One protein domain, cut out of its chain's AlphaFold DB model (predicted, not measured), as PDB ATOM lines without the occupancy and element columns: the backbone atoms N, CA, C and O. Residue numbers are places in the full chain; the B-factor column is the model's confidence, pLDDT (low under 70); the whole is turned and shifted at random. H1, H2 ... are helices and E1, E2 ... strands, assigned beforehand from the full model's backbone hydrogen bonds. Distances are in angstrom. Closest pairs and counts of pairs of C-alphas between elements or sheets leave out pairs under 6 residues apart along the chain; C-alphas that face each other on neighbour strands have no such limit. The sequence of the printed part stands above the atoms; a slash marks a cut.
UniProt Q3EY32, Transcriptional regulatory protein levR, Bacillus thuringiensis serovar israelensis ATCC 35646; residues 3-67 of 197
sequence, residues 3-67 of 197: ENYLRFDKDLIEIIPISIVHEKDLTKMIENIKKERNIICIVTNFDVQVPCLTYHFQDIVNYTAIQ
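Overview. This is residues 3 to 67 of the 197 residues of the protein "Transcriptional regulatory protein levR" of Bacillus thuringiensis serovar israelensis ATCC 35646 (UniProt Q3EY32). This is a domain with little regular structure: a long unnamed stretch, residues 3 to 22, leads to helix H1 on one side, and a small two-stranded sheet lies between H1 and the short helix H2. Residues 7 to 12 stick out. The printed part has 65 residues, with H1, E1, E2, H2 along the chain, a parallel sheet E1-E2 and a mixed class; the named elements hold only 22 residues. It is compact, radius of gyration of the C-alphas 12.3 A, spanning 29 by 28 by 19 A.

Arrangement. H1, residues 23 to 33, is apart from E2, residues 54 to 56, and from H2, residues 57 to 61. E1, residues 42 to 44, and E2 are parallel neighbours at 30 degrees; N 55 and O 42 are within hydrogen-bond range, 2.8 A. The closest C-alphas of E1 and H2, Thr 44 and Phe 57, are 5.4 A apart. In H1 and H2 every O i to N i+4 pair is within hydrogen-bond range.

Along the chain. H1 is 15.5 A long from C-alpha 23 at (137.094, 90.941, 124.559); E1 is 6.4 A, E2 6.7 A, and H2 6.5 A, ending with C-alpha 61 at (132.635, 102.385, 106.230).

Size, cuts and confidence. The farthest C-alphas, Lys 35 and Asn 62, are 32.3 A apart. The printed part has no cut and no long link between named elements. Residue 21 alone has pLDDT under 70.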
ATOM      1  N   GLU A   3     131.673 110.939 114.401       83.31
ATOM      2  CA  GLU A   3     131.256 112.332 114.645       83.31
ATOM      3  C   GLU A   3     131.066 113.171 113.372       83.31
ATOM      4  O   GLU A   3     130.373 114.180 113.400       83.31
ATOM      5  N   ASN A   4     131.672 112.769 112.249       85.00
ATOM      6  CA  ASN A   4     131.533 113.485 110.979       85.00
ATOM      7  C   ASN A   4     130.272 113.072 110.204       85.00
ATOM      8  O   ASN A   4     129.888 113.759 109.261       85.00
ATOM      9  N   TYR A   5     129.666 111.938 110.562       87.44
ATOM     10  CA  TYR A   5     128.537 111.341 109.844       87.44
ATOM     11  C   TYR A   5     127.253 111.326 110.670       87.44
ATOM     12  O   TYR A   5     126.167 111.331 110.097       87.44
ATOM     13  N   LEU A   6     127.376 111.323 111.998       91.88
ATOM     14  CA  LEU A   6     126.257 111.342 112.930       91.88
ATOM     15  C   LEU A   6     126.034 112.758 113.453       91.88
ATOM     16  O   LEU A   6     126.977 113.466 113.799       91.88
ATOM     17  N   ARG A   7     124.770 113.153 113.535       92.81
ATOM     18  CA  ARG A   7     124.332 114.400 114.158       92.81
ATOM     19  C   ARG A   7     123.730 114.069 115.507       92.81
ATOM     20  O   ARG A   7     122.792 113.280 115.566       92.81
ATOM     21  N   PHE A   8     124.271 114.669 116.554       93.88
ATOM     22  CA  PHE A   8     123.775 114.491 117.907       93.88
ATOM     23  C   PHE A   8     124.040 115.728 118.765       93.88
ATOM     24  O   PHE A   8     124.981 116.490 118.512       93.88
ATOM     25  N   ASP A   9     123.200 115.914 119.769       91.38
ATOM     26  CA  ASP A   9     123.339 116.884 120.838       91.38
ATOM     27  C   ASP A   9     124.425 116.420 121.815       91.38
ATOM     28  O   ASP A   9     124.329 115.349 122.416       91.38
ATOM     29  N   LYS A  10     125.482 117.223 121.956       90.38
ATOM     30  CA  LYS A  10     126.664 116.880 122.757       90.38
ATOM     31  C   LYS A  10     126.412 116.937 124.259       90.38
ATOM     32  O   LYS A  10     127.202 116.370 125.008       90.38
ATOM     33  N   ASP A  11     125.337 117.598 124.681       89.69
ATOM     34  CA  ASP A  11     124.950 117.644 126.089       89.69
ATOM     35  C   ASP A  11     124.180 116.375 126.495       89.69
ATOM     36  O   ASP A  11     124.137 116.023 127.673       89.69
ATOM     37  N   LEU A  12     123.611 115.651 125.520       88.12
ATOM     38  CA  LEU A  12     122.822 114.434 125.741       88.12
ATOM     39  C   LEU A  12     123.582 113.153 125.370       88.12
ATOM     40  O   LEU A  12     123.471 112.144 126.069       88.12
ATOM     41  N   ILE A  13     124.339 113.175 124.270       93.06
ATOM     42  CA  ILE A  13     124.986 112.000 123.682       93.06
ATOM     43  C   ILE A  13     126.500 112.207 123.585       93.06
ATOM     44  O   ILE A  13     126.986 113.221 123.088       93.06
ATOM     45  N   GLU A  14     127.256 111.181 123.984       93.19
ATOM     46  CA  GLU A  14     128.714 111.142 123.869       93.19
ATOM     47  C   GLU A  14     129.163 109.911 123.070       93.19
ATOM     48  O   GLU A  14     128.709 108.791 123.319       93.19
ATOM     49  N   ILE A  15     130.100 110.106 122.136       92.12
ATOM     50  CA  ILE A  15     130.814 109.010 121.477       92.12
ATOM     51  C   ILE A  15     132.116 108.772 122.234       92.12
ATOM     52  O   ILE A  15     133.024 109.598 122.193       92.12
ATOM     53  N   ILE A  16     132.227 107.617 122.886       89.88
ATOM     54  CA  ILE A  16     133.424 107.239 123.639       89.88
ATOM     55  C   ILE A  16     134.317 106.381 122.730       89.88
ATOM     56  O   ILE A  16     133.952 105.239 122.435       89.88
ATOM     57  N   PRO A  17     135.476 106.882 122.260       87.31
ATOM     58  CA  PRO A  17     136.420 106.058 121.522       87.31
ATOM     59  C   PRO A  17     137.100 105.090 122.489       87.31
ATOM     60  O   PRO A  17     137.662 105.500 123.504       87.31
ATOM     61  N   ILE A  18     137.084 103.800 122.162       82.75
ATOM     62  CA  ILE A  18     137.691 102.777 123.009       82.75
ATOM     63  C   ILE A  18     138.757 102.022 122.224       82.75
ATOM     64  O   ILE A  18     138.520 101.562 121.111       82.75
ATOM     65  N   SER A  19     139.942 101.889 122.817       78.19
ATOM     66  CA  SER A  19     141.020 101.034 122.317       78.19
ATOM     67  C   SER A  19     141.149  99.824 123.229       78.19
ATOM     68  O   SER A  19     141.536  99.958 124.388       78.19
ATOM     69  N   ILE A  20     140.795  98.650 122.717       74.31
ATOM     70  CA  ILE A  20     140.761  97.405 123.486       74.31
ATOM     71  C   ILE A  20     141.471  96.323 122.688       74.31
ATOM     72  O   ILE A  20     141.309  96.237 121.475       74.31
ATOM     73  N   VAL A  21     142.253  95.500 123.382       67.44
ATOM     74  CA  VAL A  21     143.010  94.391 122.781       67.44
ATOM     75  C   VAL A  21     142.318  93.043 123.028       67.44
ATOM     76  O   VAL A  21     142.465  92.119 122.231       67.44
ATOM     77  N   HIS A  22     141.536  92.922 124.107       71.38
ATOM     78  CA  HIS A  22     140.873  91.679 124.506       71.38
ATOM     79  C   HIS A  22     139.381  91.877 124.797       71.38
ATOM     80  O   HIS A  22     138.984  92.811 125.489       71.38
ATOM     81  N   GLU A  23     138.552  90.928 124.357       71.75
ATOM     82  CA  GLU A  23     137.094  90.941 124.559       71.75
ATOM     83  C   GLU A  23     136.687  91.064 126.040       71.75
ATOM     84  O   GLU A  23     135.764  91.801 126.379       71.75
ATOM     85  N   LYS A  24     137.425  90.417 126.953       77.75
ATOM     86  CA  LYS A  24     137.153  90.489 128.402       77.75
ATOM     87  C   LYS A  24     137.218  91.911 128.961       77.75
ATOM     88  O   LYS A  24     136.526  92.214 129.936       77.75
ATOM     89  N   ASP A  25     138.049  92.766 128.376       82.75
ATOM     90  CA  ASP A  25     138.196  94.153 128.813       82.75
ATOM     91  C   ASP A  25     137.033  95.013 128.300       82.75
ATOM     92  O   ASP A  25     136.554  95.889 129.021       82.75
ATOM     93  N   LEU A  26     136.492  94.684 127.119       82.06
ATOM     94  CA  LEU A  26     135.282  95.304 126.578       82.06
ATOM     95  C   LEU A  26     134.070  95.034 127.468       82.06
ATOM     96  O   LEU A  26     133.369  95.975 127.832       82.06
ATOM     97  N   THR A  27     133.853  93.787 127.896       83.50
ATOM     98  CA  THR A  27     132.728  93.456 128.788       83.50
ATOM     99  C   THR A  27     132.797  94.245 130.095       83.50
ATOM    100  O   THR A  27     131.811  94.854 130.502       83.50
ATOM    101  N   LYS A  28     133.968  94.300 130.744       85.25
ATOM    102  CA  LYS A  28     134.140  95.066 131.991       85.25
ATOM    103  C   LYS A  28     133.892  96.559 131.795       85.25
ATOM    104  O   LYS A  28     133.304  97.199 132.664       85.25
ATOM    105  N   MET A  29     134.345  97.115 130.675       85.12
ATOM    106  CA  MET A  29     134.136  98.524 130.368       85.12
ATOM    107  C   MET A  29     132.661  98.841 130.125       85.12
ATOM    108  O   MET A  29     132.160  99.813 130.686       85.12
ATOM    109  N   ILE A  30     131.957  97.998 129.365       87.81
ATOM    110  CA  ILE A  30     130.507  98.105 129.151       87.81
ATOM    111  C   ILE A  30     129.773  98.124 130.493       87.81
ATOM    112  O   ILE A  30     128.962  99.015 130.728       87.81
ATOM    113  N   GLU A  31     130.087  97.189 131.391       87.81
ATOM    114  CA  GLU A  31     129.455  97.119 132.713       87.81
ATOM    115  C   GLU A  31     129.742  98.353 133.573       87.81
ATOM    116  O   GLU A  31     128.890  98.786 134.343       87.81
ATOM    117  N   ASN A  32     130.923  98.959 133.443       88.38
ATOM    118  CA  ASN A  32     131.226 100.203 134.143       88.38
ATOM    119  C   ASN A  32     130.454 101.394 133.568       88.38
ATOM    120  O   ASN A  32     129.892 102.159 134.343       88.38
ATOM    121  N   ILE A  33     130.365 101.523 132.240       88.75
ATOM    122  CA  ILE A  33     129.601 102.601 131.592       88.75
ATOM    123  C   ILE A  33     128.112 102.484 131.940       88.75
ATOM    124  O   ILE A  33     127.488 103.482 132.296       88.75
ATOM    125  N   LYS A  34     127.558 101.264 131.930       87.62
ATOM    126  CA  LYS A  34     126.147 100.989 132.252       87.62
ATOM    127  C   LYS A  34     125.715 101.423 133.655       87.62
ATOM    128  O   LYS A  34     124.519 101.572 133.888       87.62
ATOM    129  N   LYS A  35     126.651 101.618 134.593       86.50
ATOM    130  CA  LYS A  35     126.332 102.097 135.951       86.50
ATOM    131  C   LYS A  35     125.859 103.545 135.963       86.50
ATOM    132  O   LYS A  35     125.067 103.907 136.827       86.50
ATOM    133  N   GLU A  36     126.353 104.354 135.033       85.62
ATOM    134  CA  GLU A  36     126.115 105.799 135.016       85.62
ATOM    135  C   GLU A  36     125.363 106.251 133.764       85.62
ATOM    136  O   GLU A  36     124.725 107.300 133.773       85.62
ATOM    137  N   ARG A  37     125.444 105.482 132.673       86.69
ATOM    138  CA  ARG A  37     124.980 105.902 131.351       86.69
ATOM    139  C   ARG A  37     124.307 104.766 130.595       86.69
ATOM    140  O   ARG A  37     124.685 103.602 130.713       86.69
ATOM    141  N   ASN A  38     123.351 105.122 129.746       87.19
ATOM    142  CA  ASN A  38     122.764 104.187 128.792       87.19
ATOM    143  C   ASN A  38     123.673 104.060 127.562       87.19
ATOM    144  O   ASN A  38     124.164 105.057 127.038       87.19
ATOM    145  N   ILE A  39     123.880 102.832 127.084       91.62
ATOM    146  CA  ILE A  39     124.633 102.566 125.852       91.62
ATOM    147  C   ILE A  39     123.635 102.407 124.709       91.62
ATOM    148  O   ILE A  39     122.858 101.455 124.710       91.62
ATOM    149  N   ILE A  40     123.687 103.312 123.731       92.25
ATOM    150  CA  ILE A  40     122.820 103.274 122.541       92.25
ATOM    151  C   ILE A  40     123.236 102.134 121.610       92.25
ATOM    152  O   ILE A  40     122.425 101.295 121.224       92.25
ATOM    153  N   CYS A  41     124.518 102.093 121.249       93.62
ATOM    154  CA  CYS A  41     125.107 101.017 120.465       93.62
ATOM    155  C   CYS A  41     126.629 100.989 120.643       93.62
ATOM    156  O   CYS A  41     127.222 101.895 121.232       93.62
ATOM    157  N   ILE A  42     127.255  99.936 120.128       92.31
ATOM    158  CA  ILE A  42     128.704  99.750 120.108       92.31
ATOM    159  C   ILE A  42     129.134  99.525 118.663       92.31
ATOM    160  O   ILE A  42     128.534  98.722 117.956       92.31
ATOM    161  N   VAL A  43     130.197 100.204 118.239       91.69
ATOM    162  CA  VAL A  43     130.834  99.977 116.938       91.69
ATOM    163  C   VAL A  43     132.166  99.275 117.164       91.69
ATOM    164  O   VAL A  43     132.999  99.762 117.926       91.69
ATOM    165  N   THR A  44     132.372  98.141 116.503       89.31
ATOM    166  CA  THR A  44     133.533  97.262 116.715       89.31
ATOM    167  C   THR A  44     134.034  96.676 115.398       89.31
ATOM    168  O   THR A  44     133.262  96.477 114.467       89.31
ATOM    169  N   ASN A  45     135.333  96.412 115.286       87.56
ATOM    170  CA  ASN A  45     135.957  95.779 114.115       87.56
ATOM    171  C   ASN A  45     136.169  94.261 114.278       87.56
ATOM    172  O   ASN A  45     136.891  93.659 113.484       87.56
ATOM    173  N   PHE A  46     135.594  93.669 115.320       85.38
ATOM    174  CA  PHE A  46     135.556  92.231 115.567       85.38
ATOM    175  C   PHE A  46     134.196  91.844 116.147       85.38
ATOM    176  O   PHE A  46     133.523  92.678 116.760       85.38
ATOM    177  N   ASP A  47     133.807  90.585 115.971       82.19
ATOM    178  CA  ASP A  47     132.563  90.052 116.521       82.19
ATOM    179  C   ASP A  47     132.635  89.966 118.048       82.19
ATOM    180  O   ASP A  47     133.623  89.493 118.612       82.19
ATOM    181  N   VAL A  48     131.577  90.424 118.721       81.88
ATOM    182  CA  VAL A  48     131.498  90.465 120.187       81.88
ATOM    183  C   VAL A  48     130.128  89.997 120.632       81.88
ATOM    184  O   VAL A  48     129.114  90.446 120.099       81.88
ATOM    185  N   GLN A  49     130.080  89.140 121.648       82.06
ATOM    186  CA  GLN A  49     128.819  88.700 122.239       82.06
ATOM    187  C   GLN A  49     128.536  89.480 123.520       82.06
ATOM    188  O   GLN A  49     128.904  89.075 124.622       82.06
ATOM    189  N   VAL A  50     127.875  90.627 123.373       82.12
ATOM    190  CA  VAL A  50     127.488  91.494 124.493       82.12
ATOM    191  C   VAL A  50     125.989  91.792 124.458       82.12
ATOM    192  O   VAL A  50     125.408  91.863 123.377       82.12
ATOM    193  N   PRO A  51     125.339  92.002 125.619       81.38
ATOM    194  CA  PRO A  51     123.923  92.362 125.696       81.38
ATOM    195  C   PRO A  51     123.730  93.858 125.391       81.38
ATOM    196  O   PRO A  51     123.238  94.623 126.226       81.38
ATOM    197  N   CYS A  52     124.217  94.288 124.230       84.75
ATOM    198  CA  CYS A  52     124.140  95.638 123.684       84.75
ATOM    199  C   CYS A  52     123.965  95.522 122.169       84.75
ATOM    200  O   CYS A  52     124.453  94.570 121.565       84.75
ATOM    201  N   LEU A  53     123.335  96.513 121.543       89.81
ATOM    202  CA  LEU A  53     123.296  96.575 120.088       89.81
ATOM    203  C   LEU A  53     124.701  96.858 119.542       89.81
ATOM    204  O   LEU A  53     125.327  97.852 119.916       89.81
ATOM    205  N   THR A  54     125.191  95.992 118.661       91.62
ATOM    206  CA  THR A  54     126.532  96.085 118.074       91.62
ATOM    207  C   THR A  54     126.456  96.238 116.560       91.62
ATOM    208  O   THR A  54     125.726  95.497 115.907       91.62
ATOM    209  N   TYR A  55     127.264  97.139 116.010       92.88
ATOM    210  CA  TYR A  55     127.482  97.310 114.576       92.88
ATOM    211  C   TYR A  55     128.938  97.022 114.232       92.88
ATOM    212  O   TYR A  55     129.849  97.411 114.973       92.88
ATOM    213  N   HIS A  56     129.170  96.373 113.093       91.88
ATOM    214  CA  HIS A  56     130.528  96.131 112.645       91.88
ATOM    215  C   HIS A  56     131.106  97.394 111.993       91.88
ATOM    216  O   HIS A  56     130.412  98.164 111.330       91.88
ATOM    217  N   PHE A  57     132.410  97.621 112.135       89.50
ATOM    218  CA  PHE A  57     133.079  98.799 111.581       89.50
ATOM    219  C   PHE A  57     132.947  98.870 110.053       89.50
ATOM    220  O   PHE A  57     132.844  99.957 109.488       89.50
ATOM    221  N   GLN A  58     132.891  97.718 109.378       90.88
ATOM    222  CA  GLN A  58     132.645  97.671 107.933       90.88
ATOM    223  C   GLN A  58     131.286  98.284 107.558       90.88
ATOM    224  O   GLN A  58     131.199  98.939 106.525       90.88
ATOM    225  N   ASP A  59     130.264  98.161 108.407       92.81
ATOM    226  CA  ASP A  59     128.939  98.743 108.159       92.81
ATOM    227  C   ASP A  59     128.950 100.273 108.267       92.81
ATOM    228  O   ASP A  59     128.171 100.970 107.616       92.81
ATOM    229  N   ILE A  60     129.871 100.822 109.062       92.06
ATOM    230  CA  ILE A  60     130.111 102.265 109.134       92.06
ATOM    231  C   ILE A  60     130.814 102.748 107.868       92.06
ATOM    232  O   ILE A  60     130.386 103.730 107.267       92.06
ATOM    233  N   VAL A  61     131.871 102.046 107.445       90.19
ATOM    234  CA  VAL A  61     132.635 102.385 106.230       90.19
ATOM    235  C   VAL A  61     131.754 102.303 104.982       90.19
ATOM    236  O   VAL A  61     131.864 103.149 104.097       90.19
ATOM    237  N   ASN A  62     130.852 101.321 104.933       92.62
ATOM    238  CA  ASN A  62     129.905 101.122 103.838       92.62
ATOM    239  C   ASN A  62     128.631 101.972 103.968       92.62
ATOM    240  O   ASN A  62     127.738 101.851 103.133       92.62
ATOM    241  N   TYR A  63     128.537 102.827 104.991       90.56
ATOM    242  CA  TYR A  63     127.391 103.695 105.280       90.56
ATOM    243  C   TYR A  63     126.062 102.973 105.574       90.56
ATOM    244  O   TYR A  63     125.030 103.628 105.708       90.56
ATOM    245  N   THR A  64     126.063 101.648 105.737       93.25
ATOM    246  CA  THR A  64     124.852 100.846 105.980       93.25
ATOM    247  C   THR A  64     124.329 100.993 107.407       93.25
ATOM    248  O   THR A  64     123.120 100.960 107.618       93.25
ATOM    249  N   ALA A  65     125.212 101.212 108.385       94.06
ATOM    250  CA  ALA A  65     124.832 101.398 109.789       94.06
ATOM    251  C   ALA A  65     124.643 102.872 110.200       94.06
ATOM    252  O   ALA A  65     124.133 103.137 111.286       94.06
ATOM    253  N   ILE A  66     124.993 103.844 109.345       93.88
ATOM    254  CA  ILE A  66     124.903 105.275 109.689       93.88
ATOM    255  C   ILE A  66     123.458 105.701 109.951       93.88
ATOM    256  O   ILE A  66     123.182 106.292 110.992       93.88
ATOM    257  N   GLN A  67     122.534 105.384 109.040       92.69
ATOM    258  CA  GLN A  67     121.125 105.737 109.215       92.69
ATOM    259  C   GLN A  67     120.493 105.026 110.431       92.69
ATOM    260  O   GLN A  67     119.923 105.731 111.261       92.69
TER     261      GLN A  67